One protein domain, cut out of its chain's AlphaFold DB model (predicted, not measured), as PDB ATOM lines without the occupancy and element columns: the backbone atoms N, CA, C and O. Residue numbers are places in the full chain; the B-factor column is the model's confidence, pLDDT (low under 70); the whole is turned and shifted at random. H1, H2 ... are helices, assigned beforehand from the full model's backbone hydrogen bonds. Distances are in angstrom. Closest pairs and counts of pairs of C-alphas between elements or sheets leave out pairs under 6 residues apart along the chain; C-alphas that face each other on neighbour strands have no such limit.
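What this domain is: This is residues 245 to 322 of the 330 residues of an uncharacterized protein of Psychrobacter nivimaris (UniProt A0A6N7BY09). Four helices fold back and forth: H1, H2 and H3 make an up-and-down bundle, each running against the one before, and H4 packs on H3 alone. Within the bundle, H1 and H2 touch H3 near its beginning alone, H1 at residues 289 to 293 of H3 and H2 at residues 289 to 294. The 78 printed residues are all helix in class, with no named strand, compact at a radius of gyration of the C-alphas of 12.0 A, spanning 34 by 27 by 16 A.

How they stand to each other: Start at H1, residues 245 to 259; it touches H2, residues 265 to 284, at Ala 246 and Leu 279, closest C-alphas 6.1 A apart. H3, residues 288 to 304, is the hub; its closest C-alpha to H2 is Ala 290, 5.0 A from Ala 283. H4, residues 306 to 320, touches H3 at a shallow tilt of 28 degrees, opposite ways, closest C-alphas Tyr 298 and Ala 312, 4.6 A; it is apart from H1 and H2. Every O i to N i+4 pair is within hydrogen-bond range in H1, against 14 of 16 in H2, 12 of 13 in H3 and 9 of 11 in H4.

Where its parts are: Find C-alpha 245, where H1 begins, at (197.887, 231.638, 201.005); H2 is 26.4 A long from first to last C-alpha, and H4 ends at C-alpha 320 at (213.048, 226.461, 187.246).

The domain as a whole: The printed part has no cut, its links are tight, and no printed residue is under 70.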
ATOM      1  N   LYS A 245     197.884 232.610 199.899       96.94
ATOM      2  CA  LYS A 245     197.887 231.638 201.005       96.94
ATOM      3  C   LYS A 245     199.284 231.066 201.254       96.94
ATOM      4  O   LYS A 245     199.696 230.969 202.407       96.94
ATOM      5  N   ALA A 246     200.019 230.741 200.193       96.56
ATOM      6  CA  ALA A 246     201.393 230.266 200.286       96.56
ATOM      7  C   ALA A 246     202.318 231.315 200.926       96.56
ATOM      8  O   ALA A 246     203.074 230.975 201.830       96.56
ATOM      9  N   VAL A 247     202.198 232.592 200.541       95.12
ATOM     10  CA  VAL A 247     202.942 233.702 201.164       95.12
ATOM     11  C   VAL A 247     202.695 233.756 202.674       95.12
ATOM     12  O   VAL A 247     203.649 233.846 203.437       95.12
ATOM     13  N   LEU A 248     201.445 233.627 203.131       94.88
ATOM     14  CA  LEU A 248     201.138 233.643 204.568       94.88
ATOM     15  C   LEU A 248     201.778 232.480 205.332       94.88
ATOM     16  O   LEU A 248     202.262 232.679 206.446       94.88
ATOM     17  N   LEU A 249     201.809 231.284 204.737       94.75
ATOM     18  CA  LEU A 249     202.509 230.141 205.323       94.75
ATOM     19  C   LEU A 249     204.020 230.385 205.385       94.75
ATOM     20  O   LEU A 249     204.630 230.151 206.424       94.75
ATOM     21  N   LEU A 250     204.624 230.893 204.311       94.75
ATOM     22  CA  LEU A 250     206.064 231.165 204.258       94.75
ATOM     23  C   LEU A 250     206.488 232.254 205.247       94.75
ATOM     24  O   LEU A 250     207.512 232.120 205.911       94.75
ATOM     25  N   GLU A 251     205.676 233.292 205.423       92.69
ATOM     26  CA  GLU A 251     205.895 234.321 206.442       92.69
ATOM     27  C   GLU A 251     205.795 233.746 207.864       92.69
ATOM     28  O   GLU A 251     206.654 234.009 208.710       92.69
ATOM     29  N   ALA A 252     204.804 232.887 208.132       89.75
ATOM     30  CA  ALA A 252     204.699 232.187 209.413       89.75
ATOM     31  C   ALA A 252     205.903 231.261 209.665       89.75
ATOM     32  O   ALA A 252     206.405 231.179 210.790       89.75
ATOM     33  N   PHE A 253     206.403 230.588 208.624       90.81
ATOM     34  CA  PHE A 253     207.632 229.801 208.694       90.81
ATOM     35  C   PHE A 253     208.846 230.673 209.025       90.81
ATOM     36  O   PHE A 253     209.573 230.370 209.970       90.81
ATOM     37  N   ASN A 254     209.038 231.774 208.300       90.62
ATOM     38  CA  ASN A 254     210.156 232.690 208.504       90.62
ATOM     39  C   ASN A 254     210.160 233.292 209.912       90.62
ATOM     40  O   ASN A 254     211.209 233.346 210.557       90.62
ATOM     41  N   TYR A 255     208.989 233.670 210.424       88.06
ATOM     42  CA  TYR A 255     208.846 234.162 211.791       88.06
ATOM     43  C   TYR A 255     209.211 233.100 212.840       88.06
ATOM     44  O   TYR A 255     209.952 233.376 213.791       88.06
ATOM     45  N   TRP A 256     208.724 231.867 212.671       88.31
ATOM     46  CA  TRP A 256     209.080 230.763 213.564       88.31
ATOM     47  C   TRP A 256     210.583 230.474 213.519       88.31
ATOM     48  O   TRP A 256     211.228 230.423 214.565       88.31
ATOM     49  N   ARG A 257     211.166 230.402 212.317       86.69
ATOM     50  CA  ARG A 257     212.601 230.176 212.103       86.69
ATOM     51  C   ARG A 257     213.452 231.231 212.810       86.69
ATOM     52  O   ARG A 257     214.395 230.884 213.517       86.69
ATOM     53  N   ALA A 258     213.089 232.507 212.682       88.38
ATOM     54  CA  ALA A 258     213.799 233.609 213.331       88.38
ATOM     55  C   ALA A 258     213.734 233.553 214.870       88.38
ATOM     56  O   ALA A 258     214.649 234.021 215.544       88.38
ATOM     57  N   SER A 259     212.674 232.966 215.433       86.94
ATOM     58  CA  SER A 259     212.475 232.847 216.885       86.94
ATOM     59  C   SER A 259     213.023 231.547 217.493       86.94
ATOM     60  O   SER A 259     213.106 231.446 218.716       86.94
ATOM     61  N   HIS A 260     213.442 230.579 216.671       86.06
ATOM     62  CA  HIS A 260     213.780 229.214 217.096       86.06
ATOM     63  C   HIS A 260     215.156 228.745 216.590       86.06
ATOM     64  O   HIS A 260     215.332 227.610 216.149       86.06
ATOM     65  N   VAL A 261     216.171 229.607 216.704       80.88
ATOM     66  CA  VAL A 261     217.538 229.375 216.181       80.88
ATOM     67  C   VAL A 261     218.205 228.090 216.717       80.88
ATOM     68  O   VAL A 261     219.107 227.559 216.077       80.88
ATOM     69  N   ASN A 262     217.749 227.555 217.857       85.62
ATOM     70  CA  ASN A 262     218.297 226.349 218.496       85.62
ATOM     71  C   ASN A 262     217.304 225.172 218.567       85.62
ATOM     72  O   ASN A 262     217.461 224.299 219.421       85.62
ATOM     73  N   SER A 263     216.263 225.151 217.728       85.00
ATOM     74  CA  SER A 263     215.318 224.031 217.722       85.00
ATOM     75  C   SER A 263     215.985 222.719 217.325       85.00
ATOM     76  O   SER A 263     216.819 222.655 216.422       85.00
ATOM     77  N   SER A 264     215.592 221.643 218.000       86.69
ATOM     78  CA  SER A 264     216.003 220.294 217.625       86.69
ATOM     79  C   SER A 264     215.429 219.911 216.258       86.69
ATOM     80  O   SER A 264     214.348 220.357 215.877       86.69
ATOM     81  N   GLN A 265     216.101 218.997 215.548       82.19
ATOM     82  CA  GLN A 265     215.606 218.449 214.276       82.19
ATOM     83  C   GLN A 265     214.173 217.904 214.396       82.19
ATOM     84  O   GLN A 265     213.369 218.041 213.482       82.19
ATOM     85  N   LYS A 266     213.833 217.317 215.549       87.25
ATOM     86  CA  LYS A 266     212.493 216.790 215.821       87.25
ATOM     87  C   LYS A 266     211.443 217.898 215.936       87.25
ATOM     88  O   LYS A 266     210.347 217.733 215.417       87.25
ATOM     89  N   GLU A 267     211.753 218.997 216.621       86.94
ATOM     90  CA  GLU A 267     210.843 220.151 216.732       86.94
ATOM     91  C   GLU A 267     210.661 220.833 215.379       86.94
ATOM     92  O   GLU A 267     209.535 221.156 215.003       86.94
ATOM     93  N   LEU A 268     211.757 220.974 214.626       83.75
ATOM     94  CA  LEU A 268     211.736 221.457 213.253       83.75
ATOM     95  C   LEU A 268     210.809 220.594 212.393       83.75
ATOM     96  O   LEU A 268     209.914 221.127 211.749       83.75
ATOM     97  N   GLU A 269     210.961 219.268 212.421       85.69
ATOM     98  CA  GLU A 269     210.101 218.344 211.675       85.69
ATOM     99  C   GLU A 269     208.635 218.424 212.128       85.69
ATOM    100  O   GLU A 269     207.736 218.469 211.292       85.69
ATOM    101  N   GLN A 270     208.369 218.493 213.434       90.50
ATOM    102  CA  GLN A 270     207.006 218.618 213.960       90.50
ATOM    103  C   GLN A 270     206.312 219.908 213.506       90.50
ATOM    104  O   GLN A 270     205.118 219.873 213.212       90.50
ATOM    105  N   TYR A 271     207.046 221.021 213.434       89.56
ATOM    106  CA  TYR A 271     206.521 222.301 212.959       89.56
ATOM    107  C   TYR A 271     206.392 222.344 211.429       89.56
ATOM    108  O   TYR A 271     205.372 222.776 210.894       89.56
ATOM    109  N   LEU A 272     207.415 221.872 210.714       90.38
ATOM    110  CA  LEU A 272     207.500 221.972 209.260       90.38
ATOM    111  C   LEU A 272     206.539 221.049 208.525       90.38
ATOM    112  O   LEU A 272     206.027 221.443 207.483       90.38
ATOM    113  N   GLN A 273     206.305 219.828 209.010       92.12
ATOM    114  CA  GLN A 273     205.530 218.832 208.259       92.12
ATOM    115  C   GLN A 273     204.119 219.317 207.872       92.12
ATOM    116  O   GLN A 273     203.771 219.224 206.694       92.12
ATOM    117  N   PRO A 274     203.328 219.902 208.791       94.62
ATOM    118  CA  PRO A 274     202.080 220.586 208.457       94.62
ATOM    119  C   PRO A 274     202.191 221.605 207.325       94.62
ATOM    120  O   PRO A 274     201.418 221.574 206.369       94.62
ATOM    121  N   LEU A 275     203.178 222.490 207.434       94.62
ATOM    122  CA  LEU A 275     203.365 223.627 206.547       94.62
ATOM    123  C   LEU A 275     203.812 223.175 205.158       94.62
ATOM    124  O   LEU A 275     203.244 223.599 204.158       94.62
ATOM    125  N   ILE A 276     204.776 222.257 205.097       95.69
ATOM    126  CA  ILE A 276     205.231 221.611 203.865       95.69
ATOM    127  C   ILE A 276     204.076 220.859 203.204       95.69
ATOM    128  O   ILE A 276     203.938 220.925 201.984       95.69
ATOM    129  N   SER A 277     203.236 220.160 203.974       96.56
ATOM    130  CA  SER A 277     202.072 219.456 203.428       96.56
ATOM    131  C   SER A 277     201.071 220.425 202.801       96.56
ATOM    132  O   SER A 277     200.558 220.151 201.719       96.56
ATOM    133  N   GLU A 278     200.792 221.552 203.456       97.31
ATOM    134  CA  GLU A 278     199.854 222.551 202.945       97.31
ATOM    135  C   GLU A 278     200.418 223.290 201.722       97.31
ATOM    136  O   GLU A 278     199.739 223.389 200.699       97.31
ATOM    137  N   LEU A 279     201.690 223.706 201.769       97.94
ATOM    138  CA  LEU A 279     202.394 224.262 200.611       97.94
ATOM    139  C   LEU A 279     202.423 223.271 199.446       97.94
ATOM    140  O   LEU A 279     202.175 223.668 198.314       97.94
ATOM    141  N   THR A 280     202.676 221.984 199.701       97.88
ATOM    142  CA  THR A 280     202.652 220.952 198.651       97.88
ATOM    143  C   THR A 280     201.278 220.899 197.990       97.88
ATOM    144  O   THR A 280     201.201 220.907 196.765       97.88
ATOM    145  N   GLY A 281     200.196 220.949 198.775       97.50
ATOM    146  CA  GLY A 281     198.837 221.020 198.238       97.50
ATOM    147  C   GLY A 281     198.596 222.265 197.377       97.50
ATOM    148  O   GLY A 281     198.006 222.167 196.303       97.50
ATOM    149  N   TYR A 282     199.084 223.438 197.791       97.12
ATOM    150  CA  TYR A 282     198.989 224.653 196.971       97.12
ATOM    151  C   TYR A 282     199.828 224.566 195.693       97.12
ATOM    152  O   TYR A 282     199.356 224.976 194.634       97.12
ATOM    153  N   ALA A 283     201.033 224.004 195.767       96.50
ATOM    154  CA  ALA A 283     201.910 223.805 194.620       96.50
ATOM    155  C   ALA A 283     201.298 222.838 193.594       96.50
ATOM    156  O   ALA A 283     201.305 223.124 192.399       96.50
ATOM    157  N   GLU A 284     200.694 221.737 194.047       95.44
ATOM    158  CA  GLU A 284     199.971 220.778 193.194       95.44
ATOM    159  C   GLU A 284     198.753 221.404 192.498       95.44
ATOM    160  O   GLU A 284     198.394 221.007 191.389       95.44
ATOM    161  N   LEU A 285     198.146 222.419 193.118       94.06
ATOM    162  CA  LEU A 285     197.070 223.223 192.534       94.06
ATOM    163  C   LEU A 285     197.577 224.383 191.654       94.06
ATOM    164  O   LEU A 285     196.765 225.149 191.134       94.06
ATOM    165  N   GLY A 286     198.893 224.506 191.457       92.88
ATOM    166  CA  GLY A 286     199.510 225.484 190.561       92.88
ATOM    167  C   GLY A 286     199.970 226.786 191.221       92.88
ATOM    168  O   GLY A 286     200.177 227.768 190.514       92.88
ATOM    169  N   SER A 287     200.131 226.832 192.548       94.62
ATOM    170  CA  SER A 287     200.730 227.991 193.223       94.62
ATOM    171  C   SER A 287     202.230 228.075 192.965       94.62
ATOM    172  O   SER A 287     203.000 227.227 193.417       94.62
ATOM    173  N   TYR A 288     202.655 229.151 192.314       94.12
ATOM    174  CA  TYR A 288     204.064 229.433 192.073       94.12
ATOM    175  C   TYR A 288     204.801 229.809 193.354       94.12
ATOM    176  O   TYR A 288     205.908 229.329 193.582       94.12
ATOM    177  N   LYS A 289     204.165 230.583 194.242       94.19
ATOM    178  CA  LYS A 289     204.770 230.938 195.535       94.19
ATOM    179  C   LYS A 289     204.980 229.716 196.421       94.19
ATOM    180  O   LYS A 289     205.980 229.644 197.128       94.19
ATOM    181  N   ALA A 290     204.080 228.734 196.360       96.69
ATOM    182  CA  ALA A 290     204.276 227.484 197.078       96.69
ATOM    183  C   ALA A 290     205.432 226.654 196.502       96.69
ATOM    184  O   ALA A 290     206.199 226.089 197.273       96.69
ATOM    185  N   ILE A 291     205.589 226.611 195.173       96.94
ATOM    186  CA  ILE A 291     206.717 225.932 194.519       96.94
ATOM    187  C   ILE A 291     208.051 226.574 194.932       96.94
ATOM    188  O   ILE A 291     208.940 225.854 195.376       96.94
ATOM    189  N   GLU A 292     208.170 227.903 194.837       95.25
ATOM    190  CA  GLU A 292     209.367 228.652 195.263       95.25
ATOM    191  C   GLU A 292     209.685 228.405 196.744       95.25
ATOM    192  O   GLU A 292     210.819 228.113 197.111       95.25
ATOM    193  N   GLY A 293     208.663 228.467 197.600       96.00
ATOM    194  CA  GLY A 293     208.825 228.232 199.029       96.00
ATOM    195  C   GLY A 293     209.265 226.807 199.367       96.00
ATOM    196  O   GLY A 293     210.099 226.609 200.243       96.00
ATOM    197  N   LEU A 294     208.730 225.799 198.670       97.88
ATOM    198  CA  LEU A 294     209.145 224.405 198.848       97.88
ATOM    199  C   LEU A 294     210.573 224.172 198.352       97.88
ATOM    200  O   LEU A 294     211.306 223.422 198.993       97.88
ATOM    201  N   ASP A 295     210.970 224.803 197.249       97.69
ATOM    202  CA  ASP A 295     212.350 224.792 196.759       97.69
ATOM    203  C   ASP A 295     213.316 225.346 197.818       97.69
ATOM    204  O   ASP A 295     214.244 224.646 198.229       97.69
ATOM    205  N   GLU A 296     213.034 226.536 198.359       95.81
ATOM    206  CA  GLU A 296     213.841 227.151 199.419       95.81
ATOM    207  C   GLU A 296     213.914 226.257 200.668       95.81
ATOM    208  O   GLU A 296     215.006 225.903 201.119       95.81
ATOM    209  N   ILE A 297     212.761 225.812 201.186       94.94
ATOM    210  CA  ILE A 297     212.688 224.987 202.401       94.94
ATOM    211  C   ILE A 297     213.447 223.668 202.221       94.94
ATOM    212  O   ILE A 297     214.248 223.294 203.079       94.94
ATOM    213  N   TYR A 298     213.213 222.930 201.130       96.25
ATOM    214  CA  TYR A 298     213.879 221.642 200.934       96.25
ATOM    215  C   TYR A 298     215.365 221.791 200.617       96.25
ATOM    216  O   TYR A 298     216.144 220.935 201.040       96.25
ATOM    217  N   THR A 299     215.772 222.863 199.934       95.62
ATOM    218  CA  THR A 299     217.188 223.185 199.729       95.62
ATOM    219  C   THR A 299     217.883 223.423 201.066       95.62
ATOM    220  O   THR A 299     218.929 222.825 201.316       95.62
ATOM    221  N   GLU A 300     217.287 224.209 201.968       91.69
ATOM    222  CA  GLU A 300     217.827 224.421 203.315       91.69
ATOM    223  C   GLU A 300     217.908 223.114 204.119       91.69
ATOM    224  O   GLU A 300     218.946 222.813 204.713       91.69
ATOM    225  N   LEU A 301     216.851 222.297 204.099       91.00
ATOM    226  CA  LEU A 301     216.831 221.002 204.786       91.00
ATOM    227  C   LEU A 301     217.881 220.023 204.238       91.00
ATOM    228  O   LEU A 301     218.477 219.267 205.004       91.00
ATOM    229  N   ALA A 302     218.147 220.037 202.931       94.69
ATOM    230  CA  ALA A 302     219.162 219.183 202.317       94.69
ATOM    231  C   ALA A 302     220.595 219.560 202.737       94.69
ATOM    232  O   ALA A 302     221.479 218.703 202.726       94.69
ATOM    233  N   LEU A 303     220.840 220.809 203.161       91.88
ATOM    234  CA  LEU A 303     222.145 221.225 203.690       91.88
ATOM    235  C   LEU A 303     222.470 220.582 205.044       91.88
ATOM    236  O   LEU A 303     223.650 220.449 205.387       91.88
ATOM    237  N   THR A 304     221.446 220.222 205.821       89.19
ATOM    238  CA  THR A 304     221.592 219.643 207.164       89.19
ATOM    239  C   THR A 304     221.364 218.135 207.176       89.19
ATOM    240  O   THR A 304     222.004 217.433 207.960       89.19
ATOM    241  N   ASP A 305     220.512 217.620 206.290       90.75
ATOM    242  CA  ASP A 305     220.172 216.206 206.207       90.75
ATOM    243  C   ASP A 305     219.965 215.755 204.751       90.75
ATOM    244  O   ASP A 305     218.972 216.078 204.093       90.75
ATOM    245  N   ALA A 306     220.894 214.923 204.271       95.50
ATOM    246  CA  ALA A 306     220.923 214.415 202.899       95.50
ATOM    247  C   ALA A 306     219.653 213.639 202.492       95.50
ATOM    248  O   ALA A 306     219.382 213.468 201.304       95.50
ATOM    249  N   ARG A 307     218.823 213.193 203.449       95.12
ATOM    250  CA  ARG A 307     217.527 212.557 203.149       95.12
ATOM    251  C   ARG A 307     216.579 213.480 202.376       95.12
ATOM    252  O   ARG A 307     215.689 212.977 201.690       95.12
ATOM    253  N   TYR A 308     216.759 214.800 202.465       95.31
ATOM    254  CA  TYR A 308     215.936 215.782 201.759       95.31
ATOM    255  C   TYR A 308     216.428 216.108 200.340       95.31
ATOM    256  O   TYR A 308     215.655 216.677 199.569       95.31
ATOM    257  N   GLU A 309     217.636 215.687 199.938       97.56
ATOM    258  CA  GLU A 309     218.201 215.972 198.604       97.56
ATOM    259  C   GLU A 309     217.264 215.599 197.438       97.56
ATOM    260  O   GLU A 309     217.096 216.416 196.530       97.56
ATOM    261  N   PRO A 310     216.583 214.430 197.421       98.12
ATOM    262  CA  PRO A 310     215.681 214.102 196.318       98.12
ATOM    263  C   PRO A 310     214.498 215.071 196.198       98.12
ATOM    264  O   PRO A 310     214.045 215.357 195.091       98.12
ATOM    265  N   LYS A 311     213.992 215.575 197.332       97.88
ATOM    266  CA  LYS A 311     212.892 216.546 197.363       97.88
ATOM    267  C   LYS A 311     213.371 217.945 196.986       97.88
ATOM    268  O   LYS A 311     212.670 218.596 196.220       97.88
ATOM    269  N   ALA A 312     214.556 218.352 197.439       97.94
ATOM    270  CA  ALA A 312     215.189 219.603 197.023       97.94
ATOM    271  C   ALA A 312     215.357 219.644 195.498       97.94
ATOM    272  O   ALA A 312     214.794 220.510 194.842       97.94
ATOM    273  N   ASN A 313     215.980 218.615 194.914       98.06
ATOM    274  CA  ASN A 313     216.161 218.512 193.461       98.06
ATOM    275  C   ASN A 313     214.827 218.516 192.691       98.06
ATOM    276  O   ASN A 313     214.733 219.070 191.595       98.06
ATOM    277  N   TYR A 314     213.788 217.874 193.239       98.12
ATOM    278  CA  TYR A 314     212.458 217.876 192.629       98.12
ATOM    279  C   TYR A 314     211.860 219.286 192.587       98.12
ATOM    280  O   TYR A 314     211.432 219.720 191.518       98.12
ATOM    281  N   TRP A 315     211.829 219.988 193.723       97.88
ATOM    282  CA  TRP A 315     211.212 221.312 193.819       97.88
ATOM    283  C   TRP A 315     212.032 222.394 193.128       97.88
ATOM    284  O   TRP A 315     211.434 223.213 192.439       97.88
ATOM    285  N   GLN A 316     213.363 222.317 193.169       97.75
ATOM    286  CA  GLN A 316     214.242 223.165 192.364       97.75
ATOM    287  C   GLN A 316     213.890 223.062 190.878       97.75
ATOM    288  O   GLN A 316     213.649 224.063 190.210       97.75
ATOM    289  N   LYS A 317     213.735 221.836 190.361       97.75
ATOM    290  CA  LYS A 317     213.309 221.633 188.973       97.75
ATOM    291  C   LYS A 317     211.907 222.193 188.700       97.75
ATOM    292  O   LYS A 317     211.654 222.664 187.596       97.75
ATOM    293  N   GLN A 318     210.966 222.113 189.645       96.50
ATOM    294  CA  GLN A 318     209.648 222.743 189.470       96.50
ATOM    295  C   GLN A 318     209.767 224.275 189.421       96.50
ATOM    296  O   GLN A 318     209.177 224.894 188.539       96.50
ATOM    297  N   SER A 319     210.567 224.856 190.315       94.88
ATOM    298  CA  SER A 319     210.861 226.290 190.423       94.88
ATOM    299  C   SER A 319     211.487 226.846 189.136       94.88
ATOM    300  O   SER A 319     211.031 227.847 188.591       94.88
ATOM    301  N   GLU A 320     212.434 226.116 188.539       94.19
ATOM    302  CA  GLU A 320     213.048 226.461 187.246       94.19
ATOM    303  C   GLU A 320     212.052 226.488 186.072       94.19
ATOM    304  O   GLU A 320     212.283 227.185 185.081       94.19
ATOM    305  N   ASN A 321     210.943 225.746 186.168       92.06
ATOM    306  CA  ASN A 321     209.893 225.715 185.146       92.06
ATOM    307  C   ASN A 321     208.819 226.793 185.346       92.06
ATOM    308  O   ASN A 321     207.938 226.931 184.491       92.06
ATOM    309  N   ILE A 322     208.866 227.552 186.446       89.50
ATOM    310  CA  ILE A 322     207.978 228.696 186.643       89.50
ATOM    311  C   ILE A 322     208.252 229.698 185.513       89.50
ATOM    312  O   ILE A 322     209.421 229.993 185.238       89.50
TER     313      ILE A 322